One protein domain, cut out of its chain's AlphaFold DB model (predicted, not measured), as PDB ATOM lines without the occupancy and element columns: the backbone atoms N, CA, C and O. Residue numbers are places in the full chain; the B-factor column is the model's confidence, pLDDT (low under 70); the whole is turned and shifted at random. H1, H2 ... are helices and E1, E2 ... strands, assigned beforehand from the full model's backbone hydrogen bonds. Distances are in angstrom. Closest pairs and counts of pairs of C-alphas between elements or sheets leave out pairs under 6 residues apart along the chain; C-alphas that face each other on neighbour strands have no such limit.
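This is residues 24 to 196 of the 217 residues of an uncharacterized protein of Chthoniobacter flavus Ellin428 (UniProt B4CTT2). A short helix, H1, is in the middle of the domain, between the E1 end of a strongly twisted four-stranded sheet together with the long helix H6 on one side and the helix H4, which crosses it, on the other. The sheet is two hairpins side by side, E1 with E2 and E3 with E4; H3, H5 and H7 pack round H4, H2 lies by H3 and H7, and residues 73 to 78 stick out as a loop. The 173 printed residues include, in chain order, E1 E2 H1 H2 H3 H4 H5 E3 E4 H6 H7; the sheet's order is E1 E2 E4 E3, mixed, and the class is mixed, helices and strands. The whole is compact, with a radius of gyration of the C-alphas of 16.2 A and spans of 47 by 38 by 35 A.

In the sheet, E1 is residues 24 to 27, with C-alpha 24 at (12.203, 28.183, -5.236), E2 is residues 30 to 36, 19.4 A long, E4 is residues 145 to 151, 19.3 A, and E3 is residues 136 to 142, also 19.3 A. H6, the longest helix, is residues 157 to 177 and measures 30.4 A. H1 is residues 48 to 57, 14.1 A, and H4 is residues 100 to 117, 26.2 A, beginning at C-alpha 100 at (-20.201, 31.850, -13.881). H2 is residues 60 to 66, H3 residues 80 to 92, 18.3 A, and H5 residues 125 to 132. H7 is residues 183 to 194, 16.4 A, ending at C-alpha 194 at (-5.217, 24.354, 5.514).

E1 and E2 are an antiparallel hairpin, with N 25 and O 32 2.8 A apart, within hydrogen-bond range. E2 pairs with E1 over residues 30 to 33 and with its parallel neighbour E4 over residues 33 to 36, where N 148 and O 33 are 2.7 A apart. E4 and E3 are an antiparallel hairpin, with N 136 and O 151 at 2.7 A. H1 is on the sheet, in two layers, a helix on one face of a sheet; its height over the sheet is 7.7 A, and its closest C-alphas to E1 are those of Gln 53 and Thr 27, 4.6 A apart. H6 is also on the sheet, at a height of 9.3 A, along the strands at 23 degrees to E2 on the local plane. With residues 168 to 175 alone H6 touches H1, the same way at a shallow tilt of 27 degrees; the closest C-alphas are those of His 175 and Thr 57, 5.1 A. H4 is the hub, touching five helices. It touches H1 with residues 109 to 113 alone, about perpendicular at 89 degrees, closest at the C-alphas of Tyr 113 and Phe 51, 6.6 A. It touches H6 at the C-alphas of His 117 and Ser 163, 6.4 A, H3 at those of Val 103 and Ile 91, 6.3 A, and H5 at those of His 111 and Ala 125, 5.5 A. H4 and H7 only just touch, with 3 pairs of C-alphas within 8 A, the closest those of Leu 116 and Ile 194, 5.5 A. H2 and H3, a helical hairpin, only just touch with 3 pairs, the closest Val 65 and Val 81, 6.2 A between C-alphas; H2 and H7 also only just touch with 3 pairs, the closest C-alphas being those of Arg 60 and Ile 183, 7.4 A. Among the pairs that are apart are H3 and H6. Every O i to N i+4 pair is within hydrogen-bond range in H1, H2, H3, H6 and H7, against 13 of 14 in H4 and 2 of 4 in H5.

The two C-alphas farthest apart are those of Gly 74 and Glu 155, 49.4 A. The printed part has no cut. The long links are E2 to H1, 11 residues, and H2 to H3, 13 residues, of which residues 73 to 78 stand free. The mean pLDDT of the printed part is 75.4; 61 residues are under 70, among them 37 to 46, 72 to 77 and 117 to 145.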
ATOM      1  N   PRO A  24      12.831  28.731  -4.039       85.56
ATOM      2  CA  PRO A  24      12.203  28.183  -5.236       85.56
ATOM      3  C   PRO A  24      10.668  28.244  -5.181       85.56
ATOM      4  O   PRO A  24      10.037  27.930  -4.171       85.56
ATOM      5  N   VAL A  25      10.066  28.573  -6.324       84.44
ATOM      6  CA  VAL A  25       8.621  28.621  -6.565       84.44
ATOM      7  C   VAL A  25       8.300  27.794  -7.810       84.44
ATOM      8  O   VAL A  25       8.552  28.208  -8.943       84.44
ATOM      9  N   ASP A  26       7.751  26.598  -7.605       84.88
ATOM     10  CA  ASP A  26       7.372  25.687  -8.689       84.88
ATOM     11  C   ASP A  26       5.935  25.959  -9.146       84.88
ATOM     12  O   ASP A  26       4.978  25.747  -8.402       84.88
ATOM     13  N   THR A  27       5.766  26.406 -10.387       85.12
ATOM     14  CA  THR A  27       4.452  26.695 -10.981       85.12
ATOM     15  C   THR A  27       4.211  25.811 -12.207       85.12
ATOM     16  O   THR A  27       5.150  25.191 -12.715       85.12
ATOM     17  N   PRO A  28       2.987  25.772 -12.767       81.38
ATOM     18  CA  PRO A  28       2.752  25.071 -14.028       81.38
ATOM     19  C   PRO A  28       3.556  25.640 -15.208       81.38
ATOM     20  O   PRO A  28       3.804  24.923 -16.171       81.38
ATOM     21  N   GLY A  29       3.972  26.912 -15.134       80.12
ATOM     22  CA  GLY A  29       4.809  27.571 -16.142       80.12
ATOM     23  C   GLY A  29       6.310  27.297 -15.999       80.12
ATOM     24  O   GLY A  29       7.092  27.774 -16.817       80.12
ATOM     25  N   GLY A  30       6.719  26.539 -14.977       84.31
ATOM     26  CA  GLY A  30       8.115  26.245 -14.665       84.31
ATOM     27  C   GLY A  30       8.533  26.722 -13.275       84.31
ATOM     28  O   GLY A  30       7.718  27.219 -12.488       84.31
ATOM     29  N   ARG A  31       9.823  26.540 -12.976       85.06
ATOM     30  CA  ARG A  31      10.446  26.959 -11.717       85.06
ATOM     31  C   ARG A  31      10.912  28.408 -11.799       85.06
ATOM     32  O   ARG A  31      11.603  28.792 -12.742       85.06
ATOM     33  N   TYR A  32      10.581  29.161 -10.760       82.75
ATOM     34  CA  TYR A  32      11.020  30.530 -10.535       82.75
ATOM     35  C   TYR A  32      11.740  30.627  -9.190       82.75
ATOM     36  O   TYR A  32      11.550  29.774  -8.326       82.75
ATOM     37  N   TRP A  33      12.557  31.658  -9.008       81.25
ATOM     38  CA  TRP A  33      13.209  31.964  -7.735       81.25
ATOM     39  C   TRP A  33      12.666  33.276  -7.204       81.25
ATOM     40  O   TRP A  33      12.789  34.292  -7.875       81.25
ATOM     41  N   ALA A  34      12.003  33.255  -6.056       80.06
ATOM     42  CA  ALA A  34      11.419  34.455  -5.483       80.06
ATOM     43  C   ALA A  34      12.436  35.186  -4.604       80.06
ATOM     44  O   ALA A  34      13.125  34.564  -3.800       80.06
ATOM     45  N   GLU A  35      12.496  36.503  -4.767       77.12
ATOM     46  CA  GLU A  35      13.306  37.437  -3.981       77.12
ATOM     47  C   GLU A  35      12.395  38.579  -3.526       77.12
ATOM     48  O   GLU A  35      11.489  38.965  -4.263       77.12
ATOM     49  N   PHE A  36      12.611  39.147  -2.342       70.69
ATOM     50  CA  PHE A  36      11.921  40.381  -1.957       70.69
ATOM     51  C   PHE A  36      12.814  41.582  -2.274       70.69
ATOM     52  O   PHE A  36      13.994  41.573  -1.945       70.69
ATOM     53  N   GLU A  37      12.263  42.603  -2.936       65.88
ATOM     54  CA  GLU A  37      12.996  43.827  -3.285       65.88
ATOM     55  C   GLU A  37      12.255  45.058  -2.758       65.88
ATOM     56  O   GLU A  37      11.060  45.239  -3.006       65.88
ATOM     57  N   ASP A  38      12.975  45.938  -2.062       57.22
ATOM     58  CA  ASP A  38      12.357  47.053  -1.343       57.22
ATOM     59  C   ASP A  38      11.879  48.203  -2.234       57.22
ATOM     60  O   ASP A  38      10.942  48.910  -1.853       57.22
ATOM     61  N   GLN A  39      12.482  48.381  -3.418       53.84
ATOM     62  CA  GLN A  39      12.344  49.600  -4.234       53.84
ATOM     63  C   GLN A  39      11.923  49.362  -5.700       53.84
ATOM     64  O   GLN A  39      12.162  50.200  -6.570       53.84
ATOM     65  N   ALA A  40      11.282  48.235  -6.021       50.44
ATOM     66  CA  ALA A  40      10.833  47.976  -7.391       50.44
ATOM     67  C   ALA A  40       9.583  48.814  -7.782       50.44
ATOM     68  O   ALA A  40       8.601  48.803  -7.035       50.44
ATOM     69  N   PRO A  41       9.548  49.495  -8.953       42.44
ATOM     70  CA  PRO A  41       8.334  50.059  -9.548       42.44
ATOM     71  C   PRO A  41       7.169  49.068  -9.634       42.44
ATOM     72  O   PRO A  41       7.350  47.878  -9.883       42.44
ATOM     73  N   VAL A  42       5.969  49.616  -9.440       39.00
ATOM     74  CA  VAL A  42       4.721  48.911  -9.139       39.00
ATOM     75  C   VAL A  42       4.163  48.165 -10.356       39.00
ATOM     76  O   VAL A  42       3.891  48.767 -11.390       39.00
ATOM     77  N   THR A  43       3.958  46.851 -10.248       44.69
ATOM     78  CA  THR A  43       3.283  46.006 -11.257       44.69
ATOM     79  C   THR A  43       2.388  45.001 -10.537       44.69
ATOM     80  O   THR A  43       2.873  44.208  -9.745       44.69
ATOM     81  N   ARG A  44       1.078  45.098 -10.736       49.22
ATOM     82  CA  ARG A  44      -0.013  44.667  -9.845       49.22
ATOM     83  C   ARG A  44      -0.297  43.149  -9.839       49.22
ATOM     84  O   ARG A  44      -1.443  42.752  -9.989       49.22
ATOM     85  N   GLU A  45       0.692  42.260  -9.730       58.78
ATOM     86  CA  GLU A  45       0.450  40.816  -9.962       58.78
ATOM     87  C   GLU A  45       1.311  39.855  -9.115       58.78
ATOM     88  O   GLU A  45       1.259  38.636  -9.301       58.78
ATOM     89  N   GLY A  46       2.094  40.351  -8.153       63.88
ATOM     90  CA  GLY A  46       3.179  39.571  -7.550       63.88
ATOM     91  C   GLY A  46       2.778  38.353  -6.730       63.88
ATOM     92  O   GLY A  46       3.550  37.405  -6.615       63.88
ATOM     93  N   GLN A  47       1.551  38.319  -6.218       71.06
ATOM     94  CA  GLN A  47       1.060  37.167  -5.467       71.06
ATOM     95  C   GLN A  47       0.499  36.039  -6.341       71.06
ATOM     96  O   GLN A  47       0.313  34.918  -5.861       71.06
ATOM     97  N   LEU A  48       0.262  36.300  -7.631       78.25
ATOM     98  CA  LEU A  48      -0.287  35.304  -8.552       78.25
ATOM     99  C   LEU A  48       0.656  34.117  -8.750       78.25
ATOM    100  O   LEU A  48       0.192  33.002  -8.980       78.25
ATOM    101  N   ILE A  49       1.965  34.327  -8.608       80.88
ATOM    102  CA  ILE A  49       2.942  33.249  -8.740       80.88
ATOM    103  C   ILE A  49       2.841  32.229  -7.600       80.88
ATOM    104  O   ILE A  49       2.890  31.025  -7.842       80.88
ATOM    105  N   PHE A  50       2.609  32.691  -6.371       82.69
ATOM    106  CA  PHE A  50       2.412  31.821  -5.212       82.69
ATOM    107  C   PHE A  50       1.050  31.122  -5.270       82.69
ATOM    108  O   PHE A  50       0.932  29.953  -4.903       82.69
ATOM    109  N   PHE A  51       0.027  31.788  -5.817       85.94
ATOM    110  CA  PHE A  51      -1.243  31.135  -6.133       85.94
ATOM    111  C   PHE A  51      -1.076  30.037  -7.201       85.94
ATOM    112  O   PHE A  51      -1.615  28.938  -7.063       85.94
ATOM    113  N   ALA A  52      -0.276  30.282  -8.242       88.44
ATOM    114  CA  ALA A  52       0.046  29.268  -9.243       88.44
ATOM    115  C   ALA A  52       0.825  28.088  -8.630       88.44
ATOM    116  O   ALA A  52       0.531  26.933  -8.947       88.44
ATOM    117  N   GLN A  53       1.755  28.358  -7.709       89.75
ATOM    118  CA  GLN A  53       2.453  27.329  -6.931       89.75
ATOM    119  C   GLN A  53       1.480  26.491  -6.093       89.75
ATOM    120  O   GLN A  53       1.582  25.264  -6.057       89.75
ATOM    121  N   PHE A  54       0.496  27.128  -5.457       91.19
ATOM    122  CA  PHE A  54      -0.562  26.448  -4.714       91.19
ATOM    123  C   PHE A  54      -1.369  25.491  -5.606       91.19
ATOM    124  O   PHE A  54      -1.529  24.313  -5.271       91.19
ATOM    125  N   LEU A  55      -1.819  25.959  -6.776       92.44
ATOM    126  CA  LEU A  55      -2.574  25.134  -7.724       92.44
ATOM    127  C   LEU A  55      -1.760  23.949  -8.258       92.44
ATOM    128  O   LEU A  55      -2.320  22.863  -8.434       92.44
ATOM    129  N   ARG A  56      -0.458  24.157  -8.497       91.44
ATOM    130  CA  ARG A  56       0.499  23.123  -8.918       91.44
ATOM    131  C   ARG A  56       0.704  22.074  -7.832       91.44
ATOM    132  O   ARG A  56       0.621  20.882  -8.097       91.44
ATOM    133  N   THR A  57       0.917  22.514  -6.597       91.19
ATOM    134  CA  THR A  57       1.156  21.625  -5.452       91.19
ATOM    135  C   THR A  57      -0.047  20.718  -5.191       91.19
ATOM    136  O   THR A  57       0.110  19.520  -4.978       91.19
ATOM    137  N   GLY A  58      -1.266  21.263  -5.265       90.75
ATOM    138  CA  GLY A  58      -2.507  20.502  -5.086       90.75
ATOM    139  C   GLY A  58      -2.988  19.724  -6.318       90.75
ATOM    140  O   GLY A  58      -4.050  19.101  -6.261       90.75
ATOM    141  N   GLY A  59      -2.276  19.822  -7.445       91.69
ATOM    142  CA  GLY A  59      -2.631  19.228  -8.737       91.69
ATOM    143  C   GLY A  59      -3.963  19.685  -9.342       91.69
ATOM    144  O   GLY A  59      -4.483  19.064 -10.270       91.69
ATOM    145  N   ARG A  60      -4.546  20.777  -8.830       93.56
ATOM    146  CA  ARG A  60      -5.843  21.293  -9.301       93.56
ATOM    147  C   ARG A  60      -5.738  21.871 -10.703       93.56
ATOM    148  O   ARG A  60      -6.673  21.720 -11.484       93.56
ATOM    149  N   TRP A  61      -4.600  22.486 -11.030       92.25
ATOM    150  CA  TRP A  61      -4.344  22.969 -12.383       92.25
ATOM    151  C   TRP A  61      -4.244  21.821 -13.389       92.25
ATOM    152  O   TRP A  61      -4.916  21.871 -14.415       92.25
ATOM    153  N   GLU A  62      -3.475  20.767 -13.082       91.50
ATOM    154  CA  GLU A  62      -3.378  19.587 -13.956       91.50
ATOM    155  C   GLU A  62      -4.752  18.973 -14.209       91.50
ATOM    156  O   GLU A  62      -5.145  18.807 -15.359       91.50
ATOM    157  N   GLN A  63      -5.511  18.724 -13.140       91.94
ATOM    158  CA  GLN A  63      -6.842  18.136 -13.248       91.94
ATOM    159  C   GLN A  63      -7.811  19.021 -14.040       91.94
ATOM    160  O   GLN A  63      -8.663  18.507 -14.762       91.94
ATOM    161  N   PHE A  64      -7.711  20.344 -13.900       91.50
ATOM    162  CA  PHE A  64      -8.549  21.283 -14.641       91.50
ATOM    163  C   PHE A  64      -8.217  21.301 -16.136       91.50
ATOM    164  O   PHE A  64      -9.133  21.288 -16.955       91.50
ATOM    165  N   VAL A  65      -6.930  21.286 -16.492       90.62
ATOM    166  CA  VAL A  65      -6.481  21.215 -17.890       90.62
ATOM    167  C   VAL A  65      -6.863  19.870 -18.514       90.62
ATOM    168  O   VAL A  65      -7.388  19.854 -19.622       90.62
ATOM    169  N   GLU A  66      -6.652  18.763 -17.801       90.50
ATOM    170  CA  GLU A  66      -6.954  17.402 -18.265       90.50
ATOM    171  C   GLU A  66      -8.453  17.183 -18.501       90.50
ATOM    172  O   GLU A  66      -8.850  16.599 -19.505       90.50
ATOM    173  N   LYS A  67      -9.303  17.677 -17.594       90.00
ATOM    174  CA  LYS A  67     -10.765  17.548 -17.698       90.00
ATOM    175  C   LYS A  67     -11.412  18.645 -18.543       90.00
ATOM    176  O   LYS A  67     -12.640  18.724 -18.602       90.00
ATOM    177  N   SER A  68     -10.615  19.522 -19.151       86.44
ATOM    178  CA  SER A  68     -11.136  20.607 -19.970       86.44
ATOM    179  C   SER A  68     -11.775  20.045 -21.242       86.44
ATOM    180  O   SER A  68     -11.118  19.305 -21.972       86.44
ATOM    181  N   PRO A  69     -13.020  20.428 -21.574       85.81
ATOM    182  CA  PRO A  69     -13.663  20.007 -22.819       85.81
ATOM    183  C   PRO A  69     -13.086  20.717 -24.057       85.81
ATOM    184  O   PRO A  69     -13.541  20.474 -25.172       85.81
ATOM    185  N   LEU A  70     -12.131  21.638 -23.880       82.00
ATOM    186  CA  LEU A  70     -11.508  22.370 -24.978       82.00
ATOM    187  C   LEU A  70     -10.582  21.445 -25.773       82.00
ATOM    188  O   LEU A  70      -9.513  21.071 -25.297       82.00
ATOM    189  N   ALA A  71     -10.960  21.158 -27.014       74.12
ATOM    190  CA  ALA A  71     -10.094  20.535 -28.003       74.12
ATOM    191  C   ALA A  71      -9.650  21.602 -29.014       74.12
ATOM    192  O   ALA A  71     -10.479  22.200 -29.698       74.12
ATOM    193  N   TYR A  72      -8.343  21.852 -29.091       69.81
ATOM    194  CA  TYR A  72      -7.744  22.707 -30.114       69.81
ATOM    195  C   TYR A  72      -6.764  21.877 -30.933       69.81
ATOM    196  O   TYR A  72      -5.755  21.408 -30.411       69.81
ATOM    197  N   GLU A  73      -7.043  21.735 -32.222       61.88
ATOM    198  CA  GLU A  73      -6.136  21.121 -33.185       61.88
ATOM    199  C   GLU A  73      -5.664  22.199 -34.162       61.88
ATOM    200  O   GLU A  73      -6.453  22.809 -34.881       61.88
ATOM    201  N   GLY A  74      -4.363  22.488 -34.162       61.72
ATOM    202  CA  GLY A  74      -3.785  23.428 -35.115       61.72
ATOM    203  C   GLY A  74      -2.346  23.802 -34.788       61.72
ATOM    204  O   GLY A  74      -2.032  24.196 -33.671       61.72
ATOM    205  N   ASN A  75      -1.474  23.773 -35.799       66.62
ATOM    206  CA  ASN A  75      -0.049  24.120 -35.680       66.62
ATOM    207  C   ASN A  75       0.214  25.616 -35.368       66.62
ATOM    208  O   ASN A  75       1.355  26.046 -35.235       66.62
ATOM    209  N   ARG A  76      -0.842  26.436 -35.303       66.69
ATOM    210  CA  ARG A  76      -0.798  27.874 -34.981       66.69
ATOM    211  C   ARG A  76      -1.711  28.252 -33.809       66.69
ATOM    212  O   ARG A  76      -1.818  29.431 -33.491       66.69
ATOM    213  N   GLY A  77      -2.417  27.282 -33.228       61.09
ATOM    214  CA  GLY A  77      -3.345  27.518 -32.127       61.09
ATOM    215  C   GLY A  77      -2.616  27.562 -30.789       61.09
ATOM    216  O   GLY A  77      -1.659  26.816 -30.580       61.09
ATOM    217  N   SER A  78      -3.082  28.415 -29.877       75.31
ATOM    218  CA  SER A  78      -2.640  28.364 -28.485       75.31
ATOM    219  C   SER A  78      -3.002  27.017 -27.868       75.31
ATOM    220  O   SER A  78      -4.091  26.484 -28.095       75.31
ATOM    221  N   LYS A  79      -2.096  26.470 -27.058       82.50
ATOM    222  CA  LYS A  79      -2.362  25.231 -26.319       82.50
ATOM    223  C   LYS A  79      -3.516  25.462 -25.337       82.50
ATOM    224  O   LYS A  79      -3.668  26.561 -24.807       82.50
ATOM    225  N   VAL A  80      -4.275  24.413 -25.010       84.62
ATOM    226  CA  VAL A  80      -5.378  24.479 -24.023       84.62
ATOM    227  C   VAL A  80      -4.925  25.147 -22.718       84.62
ATOM    228  O   VAL A  80      -5.619  26.006 -22.182       84.62
ATOM    229  N   VAL A  81      -3.715  24.822 -22.253       85.94
ATOM    230  CA  VAL A  81      -3.106  25.416 -21.053       85.94
ATOM    231  C   VAL A  81      -2.922  26.940 -21.144       85.94
ATOM    232  O   VAL A  81      -3.105  27.631 -20.147       85.94
ATOM    233  N   GLU A  82      -2.614  27.483 -22.322       85.12
ATOM    234  CA  GLU A  82      -2.398  28.921 -22.540       85.12
ATOM    235  C   GLU A  82      -3.730  29.682 -22.542       85.12
ATOM    236  O   GLU A  82      -3.857  30.738 -21.917       85.12
ATOM    237  N   VAL A  83      -4.752  29.104 -23.183       87.25
ATOM    238  CA  VAL A  83      -6.116  29.655 -23.210       87.25
ATOM    239  C   VAL A  83      -6.716  29.661 -21.807       87.25
ATOM    240  O   VAL A  83      -7.191  30.693 -21.334       87.25
ATOM    241  N   LEU A  84      -6.647  28.524 -21.108       88.75
ATOM    242  CA  LEU A  84      -7.135  28.412 -19.736       88.75
ATOM    243  C   LEU A  84      -6.358  29.330 -18.789       88.75
ATOM    244  O   LEU A  84      -6.965  29.948 -17.917       88.75
ATOM    245  N   GLY A  85      -5.037  29.452 -18.963       87.06
ATOM    246  CA  GLY A  85      -4.203  30.327 -18.137       87.06
ATOM    247  C   GLY A  85      -4.617  31.787 -18.286       87.06
ATOM    248  O   GLY A  85      -4.810  32.488 -17.293       87.06
ATOM    249  N   THR A  86      -4.865  32.208 -19.526       86.94
ATOM    250  CA  THR A  86      -5.363  33.552 -19.840       86.94
ATOM    251  C   THR A  86      -6.755  33.787 -19.248       86.94
ATOM    252  O   THR A  86      -7.010  34.850 -18.680       86.94
ATOM    253  N   ALA A  87      -7.650  32.797 -19.314       87.44
ATOM    254  CA  ALA A  87      -8.987  32.901 -18.731       87.44
ATOM    255  C   ALA A  87      -8.939  33.046 -17.200       87.44
ATOM    256  O   ALA A  87      -9.571  33.950 -16.651       87.44
ATOM    257  N   VAL A  88      -8.145  32.219 -16.510       87.38
ATOM    258  CA  VAL A  88      -7.966  32.306 -15.050       87.38
ATOM    259  C   VAL A  88      -7.366  33.650 -14.650       87.38
ATOM    260  O   VAL A  88      -7.900  34.302 -13.754       87.38
ATOM    261  N   LEU A  89      -6.317  34.108 -15.338       84.19
ATOM    262  CA  LEU A  89      -5.736  35.430 -15.098       84.19
ATOM    263  C   LEU A  89      -6.774  36.543 -15.284       84.19
ATOM    264  O   LEU A  89      -6.913  37.410 -14.426       84.19
ATOM    265  N   SER A  90      -7.561  36.493 -16.359       82.94
ATOM    266  CA  SER A  90      -8.592  37.501 -16.626       82.94
ATOM    267  C   SER A  90      -9.638  37.563 -15.508       82.94
ATOM    268  O   SER A  90     -10.004  38.659 -15.071       82.94
ATOM    269  N   ILE A  91     -10.080  36.401 -15.012       84.88
ATOM    270  CA  ILE A  91     -11.007  36.287 -13.877       84.88
ATOM    271  C   ILE A  91     -10.386  36.885 -12.613       84.88
ATOM    272  O   ILE A  91     -11.030  37.683 -11.932       84.88
ATOM    273  N   LEU A  92      -9.121  36.568 -12.321       81.25
ATOM    274  CA  LEU A  92      -8.396  37.125 -11.176       81.25
ATOM    275  C   LEU A  92      -8.191  38.640 -11.298       81.25
ATOM    276  O   LEU A  92      -8.218  39.328 -10.282       81.25
ATOM    277  N   CYS A  93      -8.102  39.190 -12.510       75.62
ATOM    278  CA  CYS A  93      -8.107  40.636 -12.752       75.62
ATOM    279  C   CYS A  93      -9.501  41.275 -12.603       75.62
ATOM    280  O   CYS A  93      -9.614  42.494 -12.503       75.62
ATOM    281  N   GLY A  94     -10.568  40.483 -12.456       73.31
ATOM    282  CA  GLY A  94     -11.923  40.959 -12.145       73.31
ATOM    283  C   GLY A  94     -12.873  40.946 -13.334       73.31
ATOM    284  O   GLY A  94     -13.956  41.527 -13.267       73.31
ATOM    285  N   HIS A  95     -12.489  40.279 -14.420       79.19
ATOM    286  CA  HIS A  95     -13.377  40.074 -15.552       79.19
ATOM    287  C   HIS A  95     -14.374  38.966 -15.216       79.19
ATOM    288  O   HIS A  95     -14.034  37.789 -15.148       79.19
ATOM    289  N   TRP A  96     -15.633  39.349 -15.034       70.88
ATOM    290  CA  TRP A  96     -16.735  38.442 -14.705       70.88
ATOM    291  C   TRP A  96     -17.509  37.958 -15.941       70.88
ATOM    292  O   TRP A  96     -18.426  37.158 -15.810       70.88
ATOM    293  N   ARG A  97     -17.134  38.405 -17.151       72.31
ATOM    294  CA  ARG A  97     -17.808  38.059 -18.423       72.31
ATOM    295  C   ARG A  97     -17.583  36.608 -18.883       72.31
ATOM    296  O   ARG A  97     -18.038  36.238 -19.961       72.31
ATOM    297  N   PHE A  98     -16.869  35.807 -18.097       70.94
ATOM    298  CA  PHE A  98     -16.688  34.375 -18.334       70.94
ATOM    299  C   PHE A  98     -17.870  33.566 -17.785       70.94
ATOM    300  O   PHE A  98     -18.763  34.098 -17.128       70.94
ATOM    301  N   MET A  99     -17.883  32.256 -18.041       80.50
ATOM    302  CA  MET A  99     -18.892  31.362 -17.468       80.50
ATOM    303  C   MET A  99     -18.887  31.447 -15.936       80.50
ATOM    304  O   MET A  99     -17.840  31.269 -15.310       80.50
ATOM    305  N   ALA A 100     -20.057  31.663 -15.329       83.12
ATOM    306  CA  ALA A 100     -20.201  31.850 -13.881       83.12
ATOM    307  C   ALA A 100     -19.573  30.706 -13.062       83.12
ATOM    308  O   ALA A 100     -18.903  30.951 -12.061       83.12
ATOM    309  N   ASN A 101     -19.703  29.465 -13.538       85.50
ATOM    310  CA  ASN A 101     -19.113  28.290 -12.892       85.50
ATOM    311  C   ASN A 101     -17.576  28.324 -12.881       85.50
ATOM    312  O   ASN A 101     -16.960  27.895 -11.908       85.50
ATOM    313  N   LEU A 102     -16.951  28.859 -13.934       85.50
ATOM    314  CA  LEU A 102     -15.498  29.008 -13.999       85.50
ATOM    315  C   LEU A 102     -15.020  30.080 -13.015       85.50
ATOM    316  O   LEU A 102     -14.050  29.864 -12.291       85.50
ATOM    317  N   VAL A 103     -15.736  31.207 -12.944       84.81
ATOM    318  CA  VAL A 103     -15.459  32.275 -11.971       84.81
ATOM    319  C   VAL A 103     -15.557  31.736 -10.543       84.81
ATOM    320  O   VAL A 103     -14.629  31.913  -9.757       84.81
ATOM    321  N   ALA A 104     -16.634  31.011 -10.227       87.31
ATOM    322  CA  ALA A 104     -16.839  30.406  -8.914       87.31
ATOM    323  C   ALA A 104     -15.729  29.406  -8.548       87.31
ATOM    324  O   ALA A 104     -15.226  29.430  -7.427       87.31
ATOM    325  N   LEU A 105     -15.300  28.560  -9.490       90.19
ATOM    326  CA  LEU A 105     -14.211  27.607  -9.265       90.19
ATOM    327  C   LEU A 105     -12.888  28.313  -8.934       90.19
ATOM    328  O   LEU A 105     -12.237  27.969  -7.946       90.19
ATOM    329  N   VAL A 106     -12.513  29.321  -9.726       87.62
ATOM    330  CA  VAL A 106     -11.287  30.104  -9.502       87.62
ATOM    331  C   VAL A 106     -11.343  30.819  -8.153       87.62
ATOM    332  O   VAL A 106     -10.361  30.815  -7.413       87.62
ATOM    333  N   TYR A 107     -12.497  31.380  -7.791       85.62
ATOM    334  CA  TYR A 107     -12.680  32.051  -6.503       85.62
ATOM    335  C   TYR A 107     -12.633  31.081  -5.323       85.62
ATOM    336  O   TYR A 107     -12.056  31.419  -4.291       85.62
ATOM    337  N   ASN A 108     -13.148  29.861  -5.475       88.81
ATOM    338  CA  ASN A 108     -13.019  28.822  -4.456       88.81
ATOM    339  C   ASN A 108     -11.551  28.439  -4.224       88.81
ATOM    340  O   ASN A 108     -11.122  28.310  -3.077       88.81
ATOM    341  N   TRP A 109     -10.752  28.296  -5.287       91.38
ATOM    342  CA  TRP A 109      -9.314  28.052  -5.141       91.38
ATOM    343  C   TRP A 109      -8.594  29.226  -4.492       91.38
ATOM    344  O   TRP A 109      -7.780  29.019  -3.595       91.38
ATOM    345  N   TRP A 110      -8.912  30.447  -4.918       85.75
ATOM    346  CA  TRP A 110      -8.356  31.657  -4.330       85.75
ATOM    347  C   TRP A 110      -8.659  31.750  -2.831       85.75
ATOM    348  O   TRP A 110      -7.780  32.055  -2.032       85.75
ATOM    349  N   HIS A 111      -9.884  31.413  -2.435       84.25
ATOM    350  CA  HIS A 111     -10.302  31.403  -1.040       84.25
ATOM    351  C   HIS A 111      -9.512  30.383  -0.200       84.25
ATOM    352  O   HIS A 111      -9.074  30.689   0.909       84.25
ATOM    353  N   LEU A 112      -9.275  29.175  -0.726       87.94
ATOM    354  CA  LEU A 112      -8.432  28.174  -0.058       87.94
ATOM    355  C   LEU A 112      -6.975  28.632   0.062       87.94
ATOM    356  O   LEU A 112      -6.360  28.434   1.106       87.94
ATOM    357  N   TYR A 113      -6.446  29.282  -0.975       85.69
ATOM    358  CA  TYR A 113      -5.116  29.883  -0.945       85.69
ATOM    359  C   TYR A 113      -5.012  31.004   0.100       85.69
ATOM    360  O   TYR A 113      -4.062  31.029   0.873       85.69
ATOM    361  N   ALA A 114      -6.005  31.891   0.195       79.81
ATOM    362  CA  ALA A 114      -6.021  32.951   1.206       79.81
ATOM    363  C   ALA A 114      -6.014  32.383   2.639       79.81
ATOM    364  O   ALA A 114      -5.338  32.918   3.516       79.81
ATOM    365  N   ARG A 115      -6.695  31.253   2.862       79.75
ATOM    366  CA  ARG A 115      -6.720  30.554   4.156       79.75
ATOM    367  C   ARG A 115      -5.385  29.910   4.536       79.75
ATOM    368  O   ARG A 115      -5.154  29.640   5.709       79.75
ATOM    369  N   LEU A 116      -4.508  29.669   3.562       78.94
ATOM    370  CA  LEU A 116      -3.147  29.202   3.821       78.94
ATOM    371  C   LEU A 116      -2.288  30.297   4.482       78.94
ATOM    372  O   LEU A 116      -1.389  29.970   5.249       78.94
ATOM    373  N   HIS A 117      -2.590  31.576   4.221       68.50
ATOM    374  CA  HIS A 117      -1.925  32.729   4.845       68.50
ATOM    375  C   HIS A 117      -2.532  33.110   6.197       68.50
ATOM    376  O   HIS A 117      -1.810  33.496   7.108       68.50
ATOM    377  N   ASP A 118      -3.855  33.014   6.333       66.69
ATOM    378  CA  ASP A 118      -4.585  33.372   7.553       66.69
ATOM    379  C   ASP A 118      -5.581  32.258   7.896       66.69
ATOM    380  O   ASP A 118      -6.704  32.206   7.392       66.69
ATOM    381  N   GLY A 119      -5.139  31.319   8.738       56.97
ATOM    382  CA  GLY A 119      -5.949  30.169   9.150       56.97
ATOM    383  C   GLY A 119      -7.114  30.521  10.085       56.97
ATOM    384  O   GLY A 119      -7.993  29.678  10.290       56.97
ATOM    385  N   ALA A 120      -7.131  31.739  10.643       49.22
ATOM    386  CA  ALA A 120      -8.096  32.176  11.649       49.22
ATOM    387  C   ALA A 120      -9.295  32.926  11.048       49.22
ATOM    388  O   ALA A 120     -10.419  32.740  11.514       49.22
ATOM    389  N   HIS A 121      -9.095  33.726   9.993       53.00
ATOM    390  CA  HIS A 121     -10.157  34.567   9.434       53.00
ATOM    391  C   HIS A 121     -10.700  34.051   8.098       53.00
ATOM    392  O   HIS A 121      -9.963  33.751   7.159       53.00
ATOM    393  N   HIS A 122     -12.029  34.014   7.980       50.84
ATOM    394  CA  HIS A 122     -12.706  33.830   6.699       50.84
ATOM    395  C   HIS A 122     -12.543  35.108   5.864       50.84
ATOM    396  O   HIS A 122     -13.147  36.130   6.180       50.84
ATOM    397  N   ARG A 123     -11.706  35.078   4.819       53.25
ATOM    398  CA  ARG A 123     -11.543  36.217   3.904       53.25
ATOM    399  C   ARG A 123     -12.183  35.898   2.564       53.25
ATOM    400  O   ARG A 123     -11.644  35.114   1.786       53.25
ATOM    401  N   GLU A 124     -13.309  36.540   2.273       49.94
ATOM    402  CA  GLU A 124     -14.001  36.392   0.994       49.94
ATOM    403  C   GLU A 124     -13.078  36.723  -0.188       49.94
ATOM    404  O   GLU A 124     -12.234  37.622  -0.109       49.94
ATOM    405  N   ALA A 125     -13.242  36.020  -1.312       53.34
ATOM    406  CA  ALA A 125     -12.431  36.241  -2.512       53.34
ATOM    407  C   ALA A 125     -12.547  37.684  -3.032       53.34
ATOM    408  O   ALA A 125     -11.570  38.249  -3.510       53.34
ATOM    409  N   ILE A 126     -13.715  38.310  -2.879       51.12
ATOM    410  CA  ILE A 126     -13.984  39.679  -3.334       51.12
ATOM    411  C   ILE A 126     -13.141  40.701  -2.554       51.12
ATOM    412  O   ILE A 126     -12.627  41.644  -3.153       51.12
ATOM    413  N   THR A 127     -12.944  40.477  -1.254       51.97
ATOM    414  CA  THR A 127     -12.255  41.398  -0.334       51.97
ATOM    415  C   THR A 127     -10.760  41.090  -0.218       51.97
ATOM    416  O   THR A 127      -9.932  41.995  -0.160       51.97
ATOM    417  N   SER A 128     -10.388  39.807  -0.240       56.06
ATOM    418  CA  SER A 128      -8.987  39.367  -0.186       56.06
ATOM    419  C   SER A 128      -8.237  39.635  -1.487       56.06
ATOM    420  O   SER A 128      -7.062  39.987  -1.441       56.06
ATOM    421  N   ARG A 129      -8.898  39.511  -2.645       63.03
ATOM    422  CA  ARG A 129      -8.268  39.671  -3.962       63.03
ATOM    423  C   ARG A 129      -7.646  41.062  -4.158       63.03
ATOM    424  O   ARG A 129      -6.461  41.096  -4.458       63.03
ATOM    425  N   PRO A 130      -8.334  42.202  -3.949       54.53
ATOM    426  CA  PRO A 130      -7.704  43.518  -4.084       54.53
ATOM    427  C   PRO A 130      -6.530  43.740  -3.121       54.53
ATOM    428  O   PRO A 130      -5.532  44.331  -3.519       54.53
ATOM    429  N   ALA A 131      -6.634  43.244  -1.882       53.62
ATOM    430  CA  ALA A 131      -5.599  43.402  -0.859       53.62
ATOM    431  C   ALA A 131      -4.330  42.588  -1.169       53.62
ATOM    432  O   ALA A 131      -3.215  43.056  -0.965       53.62
ATOM    433  N   LEU A 132      -4.498  41.379  -1.704       55.22
ATOM    434  CA  LEU A 132      -3.418  40.455  -2.064       55.22
ATOM    435  C   LEU A 132      -2.821  40.770  -3.454       55.22
ATOM    436  O   LEU A 132      -1.613  40.676  -3.658       55.22
ATOM    437  N   LEU A 133      -3.628  41.250  -4.405       57.50
ATOM    438  CA  LEU A 133      -3.153  41.750  -5.706       57.50
ATOM    439  C   LEU A 133      -2.490  43.138  -5.626       57.50
ATOM    440  O   LEU A 133      -1.990  43.635  -6.630       57.50
ATOM    441  N   GLY A 134      -2.462  43.772  -4.449       48.53
ATOM    442  CA  GLY A 134      -1.699  45.003  -4.211       48.53
ATOM    443  C   GLY A 134      -0.178  44.796  -4.181       48.53
ATOM    444  O   GLY A 134       0.566  45.773  -4.158       48.53
ATOM    445  N   GLY A 135       0.289  43.540  -4.178       49.50
ATOM    446  CA  GLY A 135       1.705  43.191  -4.226       49.50
ATOM    447  C   GLY A 135       2.293  43.263  -5.630       49.50
ATOM    448  O   GLY A 135       1.719  42.770  -6.600       49.50
ATOM    449  N   VAL A 136       3.473  43.853  -5.718       57.50
ATOM    450  CA  VAL A 136       4.240  44.047  -6.937       57.50
ATOM    451  C   VAL A 136       5.103  42.831  -7.225       57.50
ATOM    452  O   VAL A 136       5.697  42.308  -6.291       57.50
ATOM    453  N   ALA A 137       5.240  42.391  -8.479       54.78
ATOM    454  CA  ALA A 137       6.393  41.561  -8.834       54.78
ATOM    455  C   ALA A 137       7.024  41.910 -10.174       54.78
ATOM    456  O   ALA A 137       6.346  42.181 -11.160       54.78
ATOM    457  N   ARG A 138       8.350  41.823 -10.203       55.53
ATOM    458  CA  ARG A 138       9.188  41.938 -11.385       55.53
ATOM    459  C   ARG A 138       9.790  40.578 -11.697       55.53
ATOM    460  O   ARG A 138      10.555  40.039 -10.906       55.53
ATOM    461  N   LEU A 139       9.494  40.056 -12.880       58.59
ATOM    462  CA  LEU A 139      10.199  38.902 -13.426       58.59
ATOM    463  C   LEU A 139      11.492  39.378 -14.101       58.59
ATOM    464  O   LEU A 139      11.447  40.145 -15.062       58.59
ATOM    465  N   THR A 140      12.637  38.908 -13.627       59.25
ATOM    466  CA  THR A 140      13.934  39.044 -14.290       59.25
ATOM    467  C   THR A 140      14.389  37.678 -14.788       59.25
ATOM    468  O   THR A 140      14.187  36.648 -14.147       59.25
ATOM    469  N   ARG A 141      14.990  37.646 -15.976       61.00
ATOM    470  CA  ARG A 141      15.543  36.420 -16.554       61.00
ATOM    471  C   ARG A 141      17.028  36.638 -16.774       61.00
ATOM    472  O   ARG A 141      17.403  37.439 -17.624       61.00
ATOM    473  N   HIS A 142      17.862  35.959 -15.997       55.28
ATOM    474  CA  HIS A 142      19.313  36.083 -16.085       55.28
ATOM    475  C   HIS A 142      19.952  34.694 -16.022       55.28
ATOM    476  O   HIS A 142      19.556  33.866 -15.211       55.28
ATOM    477  N   GLY A 143      20.904  34.405 -16.917       55.25
ATOM    478  CA  GLY A 143      21.659  33.142 -16.894       55.25
ATOM    479  C   GLY A 143      20.820  31.854 -16.977       55.25
ATOM    480  O   GLY A 143      21.206  30.845 -16.403       55.25
ATOM    481  N   GLY A 144      19.657  31.872 -17.641       60.12
ATOM    482  CA  GLY A 144      18.749  30.714 -17.716       60.12
ATOM    483  C   GLY A 144      17.846  30.520 -16.488       60.12
ATOM    484  O   GLY A 144      16.954  29.674 -16.520       60.12
ATOM    485  N   GLN A 145      18.016  31.342 -15.452       63.09
ATOM    486  CA  GLN A 145      17.190  31.370 -14.252       63.09
ATOM    487  C   GLN A 145      16.131  32.475 -14.364       63.09
ATOM    488  O   GLN A 145      16.410  33.593 -14.804       63.09
ATOM    489  N   SER A 146      14.896  32.141 -13.996       70.19
ATOM    490  CA  SER A 146      13.788  33.090 -13.904       70.19
ATOM    491  C   SER A 146      13.615  33.488 -12.439       70.19
ATOM    492  O   SER A 146      13.187  32.665 -11.632       70.19
ATOM    493  N   THR A 147      13.947  34.727 -12.099       64.56
ATOM    494  CA  THR A 147      13.824  35.278 -10.746       64.56
ATOM    495  C   THR A 147      12.638  36.230 -10.691       64.56
ATOM    496  O   THR A 147      12.410  37.013 -11.606       64.56
ATOM    497  N   VAL A 148      11.847  36.156  -9.631       65.94
ATOM    498  CA  VAL A 148      10.655  36.970  -9.430       65.94
ATOM    499  C   VAL A 148      10.852  37.790  -8.172       65.94
ATOM    500  O   VAL A 148      10.761  37.283  -7.060       65.94
ATOM    501  N   LYS A 149      11.135  39.074  -8.367       65.44
ATOM    502  CA  LYS A 149      11.307  40.045  -7.295       65.44
ATOM    503  C   LYS A 149       9.952  40.584  -6.871       65.44
ATOM    504  O   LYS A 149       9.305  41.256  -7.667       65.44
ATOM    505  N   VAL A 150       9.510  40.294  -5.656       65.31
ATOM    506  CA  VAL A 150       8.215  40.714  -5.115       65.31
ATOM    507  C   VAL A 150       8.412  41.943  -4.221       65.31
ATOM    508  O   VAL A 150       9.269  41.941  -3.343       65.31
ATOM    509  N   SER A 151       7.620  42.996  -4.421       61.59
ATOM    510  CA  SER A 151       7.589  44.199  -3.581       61.59
ATOM    511  C   SER A 151       6.189  44.381  -2.988       61.59
ATOM    512  O   SER A 151       5.184  44.158  -3.655       61.59
ATOM    513  N   LEU A 152       6.083  44.731  -1.707       60.69
ATOM    514  CA  LEU A 152       4.800  44.838  -1.002       60.69
ATOM    515  C   LEU A 152       4.683  46.221  -0.353       60.69
ATOM    516  O   LEU A 152       5.455  46.572   0.537       60.69
ATOM    517  N   GLN A 153       3.697  47.016  -0.771       53.41
ATOM    518  CA  GLN A 153       3.332  48.260  -0.087       53.41
ATOM    519  C   GLN A 153       2.285  47.948   0.986       53.41
ATOM    520  O   GLN A 153       1.087  48.052   0.745       53.41
ATOM    521  N   HIS A 154       2.722  47.502   2.163       56.47
ATOM    522  CA  HIS A 154       1.826  47.342   3.306       56.47
ATOM    523  C   HIS A 154       2.510  47.769   4.607       56.47
ATOM    524  O   HIS A 154       3.709  47.551   4.770       56.47
ATOM    525  N   GLU A 155       1.736  48.361   5.521       43.91
ATOM    526  CA  GLU A 155       2.181  48.878   6.826       43.91
ATOM    527  C   GLU A 155       2.743  47.773   7.742       43.91
ATOM    528  O   GLU A 155       3.504  48.059   8.657       43.91
ATOM    529  N   ASN A 156       2.440  46.501   7.447       54.50
ATOM    530  CA  ASN A 156       2.985  45.317   8.116       54.50
ATOM    531  C   ASN A 156       3.776  44.421   7.131       54.50
ATOM    532  O   ASN A 156       3.458  43.246   6.923       54.50
ATOM    533  N   ARG A 157       4.761  45.019   6.442       58.56
ATOM    534  CA  ARG A 157       5.547  44.396   5.356       58.56
ATOM    535  C   ARG A 157       6.285  43.137   5.808       58.56
ATOM    536  O   ARG A 157       6.186  42.117   5.134       58.56
ATOM    537  N   GLU A 158       7.003  43.198   6.924       63.62
ATOM    538  CA  GLU A 158       7.859  42.096   7.383       63.62
ATOM    539  C   GLU A 158       7.053  40.843   7.733       63.62
ATOM    540  O   GLU A 158       7.385  39.748   7.275       63.62
ATOM    541  N   ALA A 159       5.940  40.996   8.455       63.50
ATOM    542  CA  ALA A 159       5.076  39.871   8.799       63.50
ATOM    543  C   ALA A 159       4.453  39.226   7.550       63.50
ATOM    544  O   ALA A 159       4.346  38.000   7.464       63.50
ATOM    545  N   LEU A 160       4.073  40.033   6.553       64.56
ATOM    546  CA  LEU A 160       3.510  39.540   5.295       64.56
ATOM    547  C   LEU A 160       4.562  38.802   4.451       64.56
ATOM    548  O   LEU A 160       4.286  37.720   3.936       64.56
ATOM    549  N   VAL A 161       5.770  39.360   4.350       67.88
ATOM    550  CA  VAL A 161       6.935  38.758   3.684       67.88
ATOM    551  C   VAL A 161       7.267  37.397   4.293       67.88
ATOM    552  O   VAL A 161       7.352  36.400   3.573       67.88
ATOM    553  N   GLN A 162       7.378  37.332   5.621       71.62
ATOM    554  CA  GLN A 162       7.657  36.088   6.336       71.62
ATOM    555  C   GLN A 162       6.541  35.060   6.133       71.62
ATOM    556  O   GLN A 162       6.830  33.898   5.850       71.62
ATOM    557  N   SER A 163       5.277  35.483   6.203       69.94
ATOM    558  CA  SER A 163       4.127  34.597   5.986       69.94
ATOM    559  C   SER A 163       4.129  34.011   4.571       69.94
ATOM    560  O   SER A 163       3.993  32.799   4.399       69.94
ATOM    561  N   ILE A 164       4.376  34.835   3.547       73.31
ATOM    562  CA  ILE A 164       4.457  34.384   2.151       73.31
ATOM    563  C   ILE A 164       5.621  33.408   1.951       73.31
ATOM    564  O   ILE A 164       5.436  32.363   1.321       73.31
ATOM    565  N   ALA A 165       6.799  33.706   2.504       77.25
ATOM    566  CA  ALA A 165       7.960  32.826   2.409       77.25
ATOM    567  C   ALA A 165       7.707  31.473   3.096       77.25
ATOM    568  O   ALA A 165       8.018  30.421   2.538       77.25
ATOM    569  N   GLN A 166       7.094  31.472   4.284       80.62
ATOM    570  CA  GLN A 166       6.730  30.249   5.007       80.62
ATOM    571  C   GLN A 166       5.737  29.394   4.214       80.62
ATOM    572  O   GLN A 166       5.940  28.184   4.058       80.62
ATOM    573  N   VAL A 167       4.694  30.019   3.662       82.19
ATOM    574  CA  VAL A 167       3.696  29.349   2.820       82.19
ATOM    575  C   VAL A 167       4.351  28.746   1.580       82.19
ATOM    576  O   VAL A 167       4.173  27.562   1.297       82.19
ATOM    577  N   SER A 168       5.156  29.529   0.863       83.81
ATOM    578  CA  SER A 168       5.812  29.087  -0.369       83.81
ATOM    579  C   SER A 168       6.796  27.937  -0.124       83.81
ATOM    580  O   SER A 168       6.775  26.943  -0.851       83.81
ATOM    581  N   ASN A 169       7.584  28.001   0.952       85.38
ATOM    582  CA  ASN A 169       8.481  26.915   1.348       85.38
ATOM    583  C   ASN A 169       7.721  25.642   1.747       85.38
ATOM    584  O   ASN A 169       8.150  24.534   1.422       85.38
ATOM    585  N   THR A 170       6.574  25.780   2.416       86.75
ATOM    586  CA  THR A 170       5.706  24.641   2.753       86.75
ATOM    587  C   THR A 170       5.164  23.975   1.490       86.75
ATOM    588  O   THR A 170       5.266  22.756   1.342       86.75
ATOM    589  N   LEU A 171       4.665  24.770   0.539       87.81
ATOM    590  CA  LEU A 171       4.185  24.276  -0.752       87.81
ATOM    591  C   LEU A 171       5.297  23.579  -1.545       87.81
ATOM    592  O   LEU A 171       5.072  22.506  -2.096       87.81
ATOM    593  N   HIS A 172       6.509  24.134  -1.552       88.00
ATOM    594  CA  HIS A 172       7.662  23.507  -2.196       88.00
ATOM    595  C   HIS A 172       8.010  22.145  -1.570       88.00
ATOM    596  O   HIS A 172       8.191  21.160  -2.288       88.00
ATOM    597  N   ARG A 173       8.021  22.043  -0.232       87.06
ATOM    598  CA  ARG A 173       8.225  20.760   0.466       87.06
ATOM    599  C   ARG A 173       7.152  19.737   0.104       87.06
ATOM    600  O   ARG A 173       7.477  18.582  -0.167       87.06
ATOM    601  N   PHE A 174       5.888  20.159   0.072       89.56
ATOM    602  CA  PHE A 174       4.782  19.294  -0.339       89.56
ATOM    603  C   PHE A 174       4.987  18.824  -1.776       89.56
ATOM    604  O   PHE A 174       4.859  17.636  -2.048       89.56
ATOM    605  N   HIS A 175       5.360  19.723  -2.686       87.44
ATOM    606  CA  HIS A 175       5.581  19.381  -4.084       87.44
ATOM    607  C   HIS A 175       6.665  18.306  -4.264       87.44
ATOM    608  O   HIS A 175       6.423  17.333  -4.974       87.44
ATOM    609  N   ILE A 176       7.806  18.432  -3.576       88.25
ATOM    610  CA  ILE A 176       8.905  17.454  -3.651       88.25
ATOM    611  C   ILE A 176       8.475  16.087  -3.110       88.25
ATOM    612  O   ILE A 176       8.679  15.067  -3.759       88.25
ATOM    613  N   ILE A 177       7.875  16.046  -1.918       86.88
ATOM    614  CA  ILE A 177       7.553  14.772  -1.255       86.88
ATOM    615  C   ILE A 177       6.399  14.054  -1.961       86.88
ATOM    616  O   ILE A 177       6.369  12.830  -2.050       86.88
ATOM    617  N   THR A 178       5.455  14.816  -2.507       88.56
ATOM    618  CA  THR A 178       4.249  14.264  -3.129       88.56
ATOM    619  C   THR A 178       4.400  13.999  -4.629       88.56
ATOM    620  O   THR A 178       3.408  13.705  -5.301       88.56
ATOM    621  N   GLU A 179       5.618  14.045  -5.181       86.06
ATOM    622  CA  GLU A 179       5.875  13.835  -6.615       86.06
ATOM    623  C   GLU A 179       5.270  12.518  -7.134       86.06
ATOM    624  O   GLU A 179       4.737  12.466  -8.240       86.06
ATOM    625  N   ARG A 180       5.246  11.471  -6.301       88.62
ATOM    626  CA  ARG A 180       4.686  10.151  -6.650       88.62
ATOM    627  C   ARG A 180       3.220   9.953  -6.260       88.62
ATOM    628  O   ARG A 180       2.663   8.888  -6.504       88.62
ATOM    629  N   TRP A 181       2.605  10.939  -5.619       91.88
ATOM    630  CA  TRP A 181       1.240  10.834  -5.109       91.88
ATOM    631  C   TRP A 181       0.210  11.191  -6.179       91.88
ATOM    632  O   TRP A 181       0.489  11.958  -7.103       91.88
ATOM    633  N   THR A 182      -1.011  10.678  -6.020       92.31
ATOM    634  CA  THR A 182      -2.133  11.042  -6.893       92.31
ATOM    635  C   THR A 182      -2.597  12.479  -6.630       92.31
ATOM    636  O   THR A 182      -2.402  13.025  -5.540       92.31
ATOM    637  N   ILE A 183      -3.266  13.100  -7.610       92.12
ATOM    638  CA  ILE A 183      -3.833  14.455  -7.462       92.12
ATOM    639  C   ILE A 183      -4.785  14.541  -6.257       92.12
ATOM    640  O   ILE A 183      -4.809  15.547  -5.545       92.12
ATOM    641  N   ASP A 184      -5.552  13.483  -5.991       91.38
ATOM    642  CA  ASP A 184      -6.480  13.453  -4.862       91.38
ATOM    643  C   ASP A 184      -5.751  13.353  -3.521       91.38
ATOM    644  O   ASP A 184      -6.124  14.051  -2.579       91.38
ATOM    645  N   GLN A 185      -4.664  12.582  -3.434       91.81
ATOM    646  CA  GLN A 185      -3.824  12.534  -2.234       91.81
ATOM    647  C   GLN A 185      -3.134  13.880  -1.973       91.81
ATOM    648  O   GLN A 185      -3.178  14.381  -0.850       91.81
ATOM    649  N   ARG A 186      -2.556  14.507  -3.011       92.69
ATOM    650  CA  ARG A 186      -1.932  15.842  -2.921       92.69
ATOM    651  C   ARG A 186      -2.912  16.893  -2.423       92.69
ATOM    652  O   ARG A 186      -2.603  17.681  -1.533       92.69
ATOM    653  N   TRP A 187      -4.118  16.883  -2.980       93.19
ATOM    654  CA  TRP A 187      -5.162  17.813  -2.581       93.19
ATOM    655  C   TRP A 187      -5.663  17.554  -1.168       93.19
ATOM    656  O   TRP A 187      -5.833  18.492  -0.396       93.19
ATOM    657  N   THR A 188      -5.841  16.289  -0.796       92.06
ATOM    658  CA  THR A 188      -6.264  15.904   0.552       92.06
ATOM    659  C   THR A 188      -5.238  16.332   1.602       92.06
ATOM    660  O   THR A 188      -5.618  16.838   2.659       92.06
ATOM    661  N   LEU A 189      -3.941  16.208   1.304       91.56
ATOM    662  CA  LEU A 189      -2.858  16.702   2.154       91.56
ATOM    663  C   LEU A 189      -2.937  18.223   2.313       91.56
ATOM    664  O   LEU A 189      -2.905  18.730   3.434       91.56
ATOM    665  N   LEU A 190      -3.079  18.941   1.199       91.25
ATOM    666  CA  LEU A 190      -3.147  20.397   1.193       91.25
ATOM    667  C   LEU A 190      -4.359  20.908   1.983       91.25
ATOM    668  O   LEU A 190      -4.218  21.796   2.819       91.25
ATOM    669  N   LEU A 191      -5.531  20.298   1.793       90.44
ATOM    670  CA  LEU A 191      -6.725  20.605   2.578       90.44
ATOM    671  C   LEU A 191      -6.525  20.272   4.060       90.44
ATOM    672  O   LEU A 191      -6.872  21.086   4.911       90.44
ATOM    673  N   THR A 192      -5.936  19.120   4.387       89.81
ATOM    674  CA  THR A 192      -5.656  18.748   5.785       89.81
ATOM    675  C   THR A 192      -4.755  19.783   6.455       89.81
ATOM    676  O   THR A 192      -5.017  20.177   7.587       89.81
ATOM    677  N   HIS A 193      -3.748  20.288   5.739       88.06
ATOM    678  CA  HIS A 193      -2.875  21.348   6.230       88.06
ATOM    679  C   HIS A 193      -3.620  22.682   6.421       88.06
ATOM    680  O   HIS A 193      -3.521  23.290   7.484       88.06
ATOM    681  N   ILE A 194      -4.423  23.111   5.439       87.19
ATOM    682  CA  ILE A 194      -5.217  24.354   5.514       87.19
ATOM    683  C   ILE A 194      -6.216  24.315   6.678       87.19
ATOM    684  O   ILE A 194      -6.409  25.303   7.383       87.19
ATOM    685  N   PHE A 195      -6.861  23.168   6.889       85.19
ATOM    686  CA  PHE A 195      -7.902  22.994   7.898       85.19
ATOM    687  C   PHE A 195      -7.384  22.416   9.221       85.19
ATOM    688  O   PHE A 195      -8.195  22.095  10.088       85.19
ATOM    689  N   ARG A 196      -6.063  22.315   9.430       83.88
ATOM    690  CA  ARG A 196      -5.471  21.649  10.609       83.88
ATOM    691  C   ARG A 196      -6.010  22.163  11.944       83.88
ATOM    692  O   ARG A 196      -6.295  21.369  12.837       83.88
TER     693      ARG A 196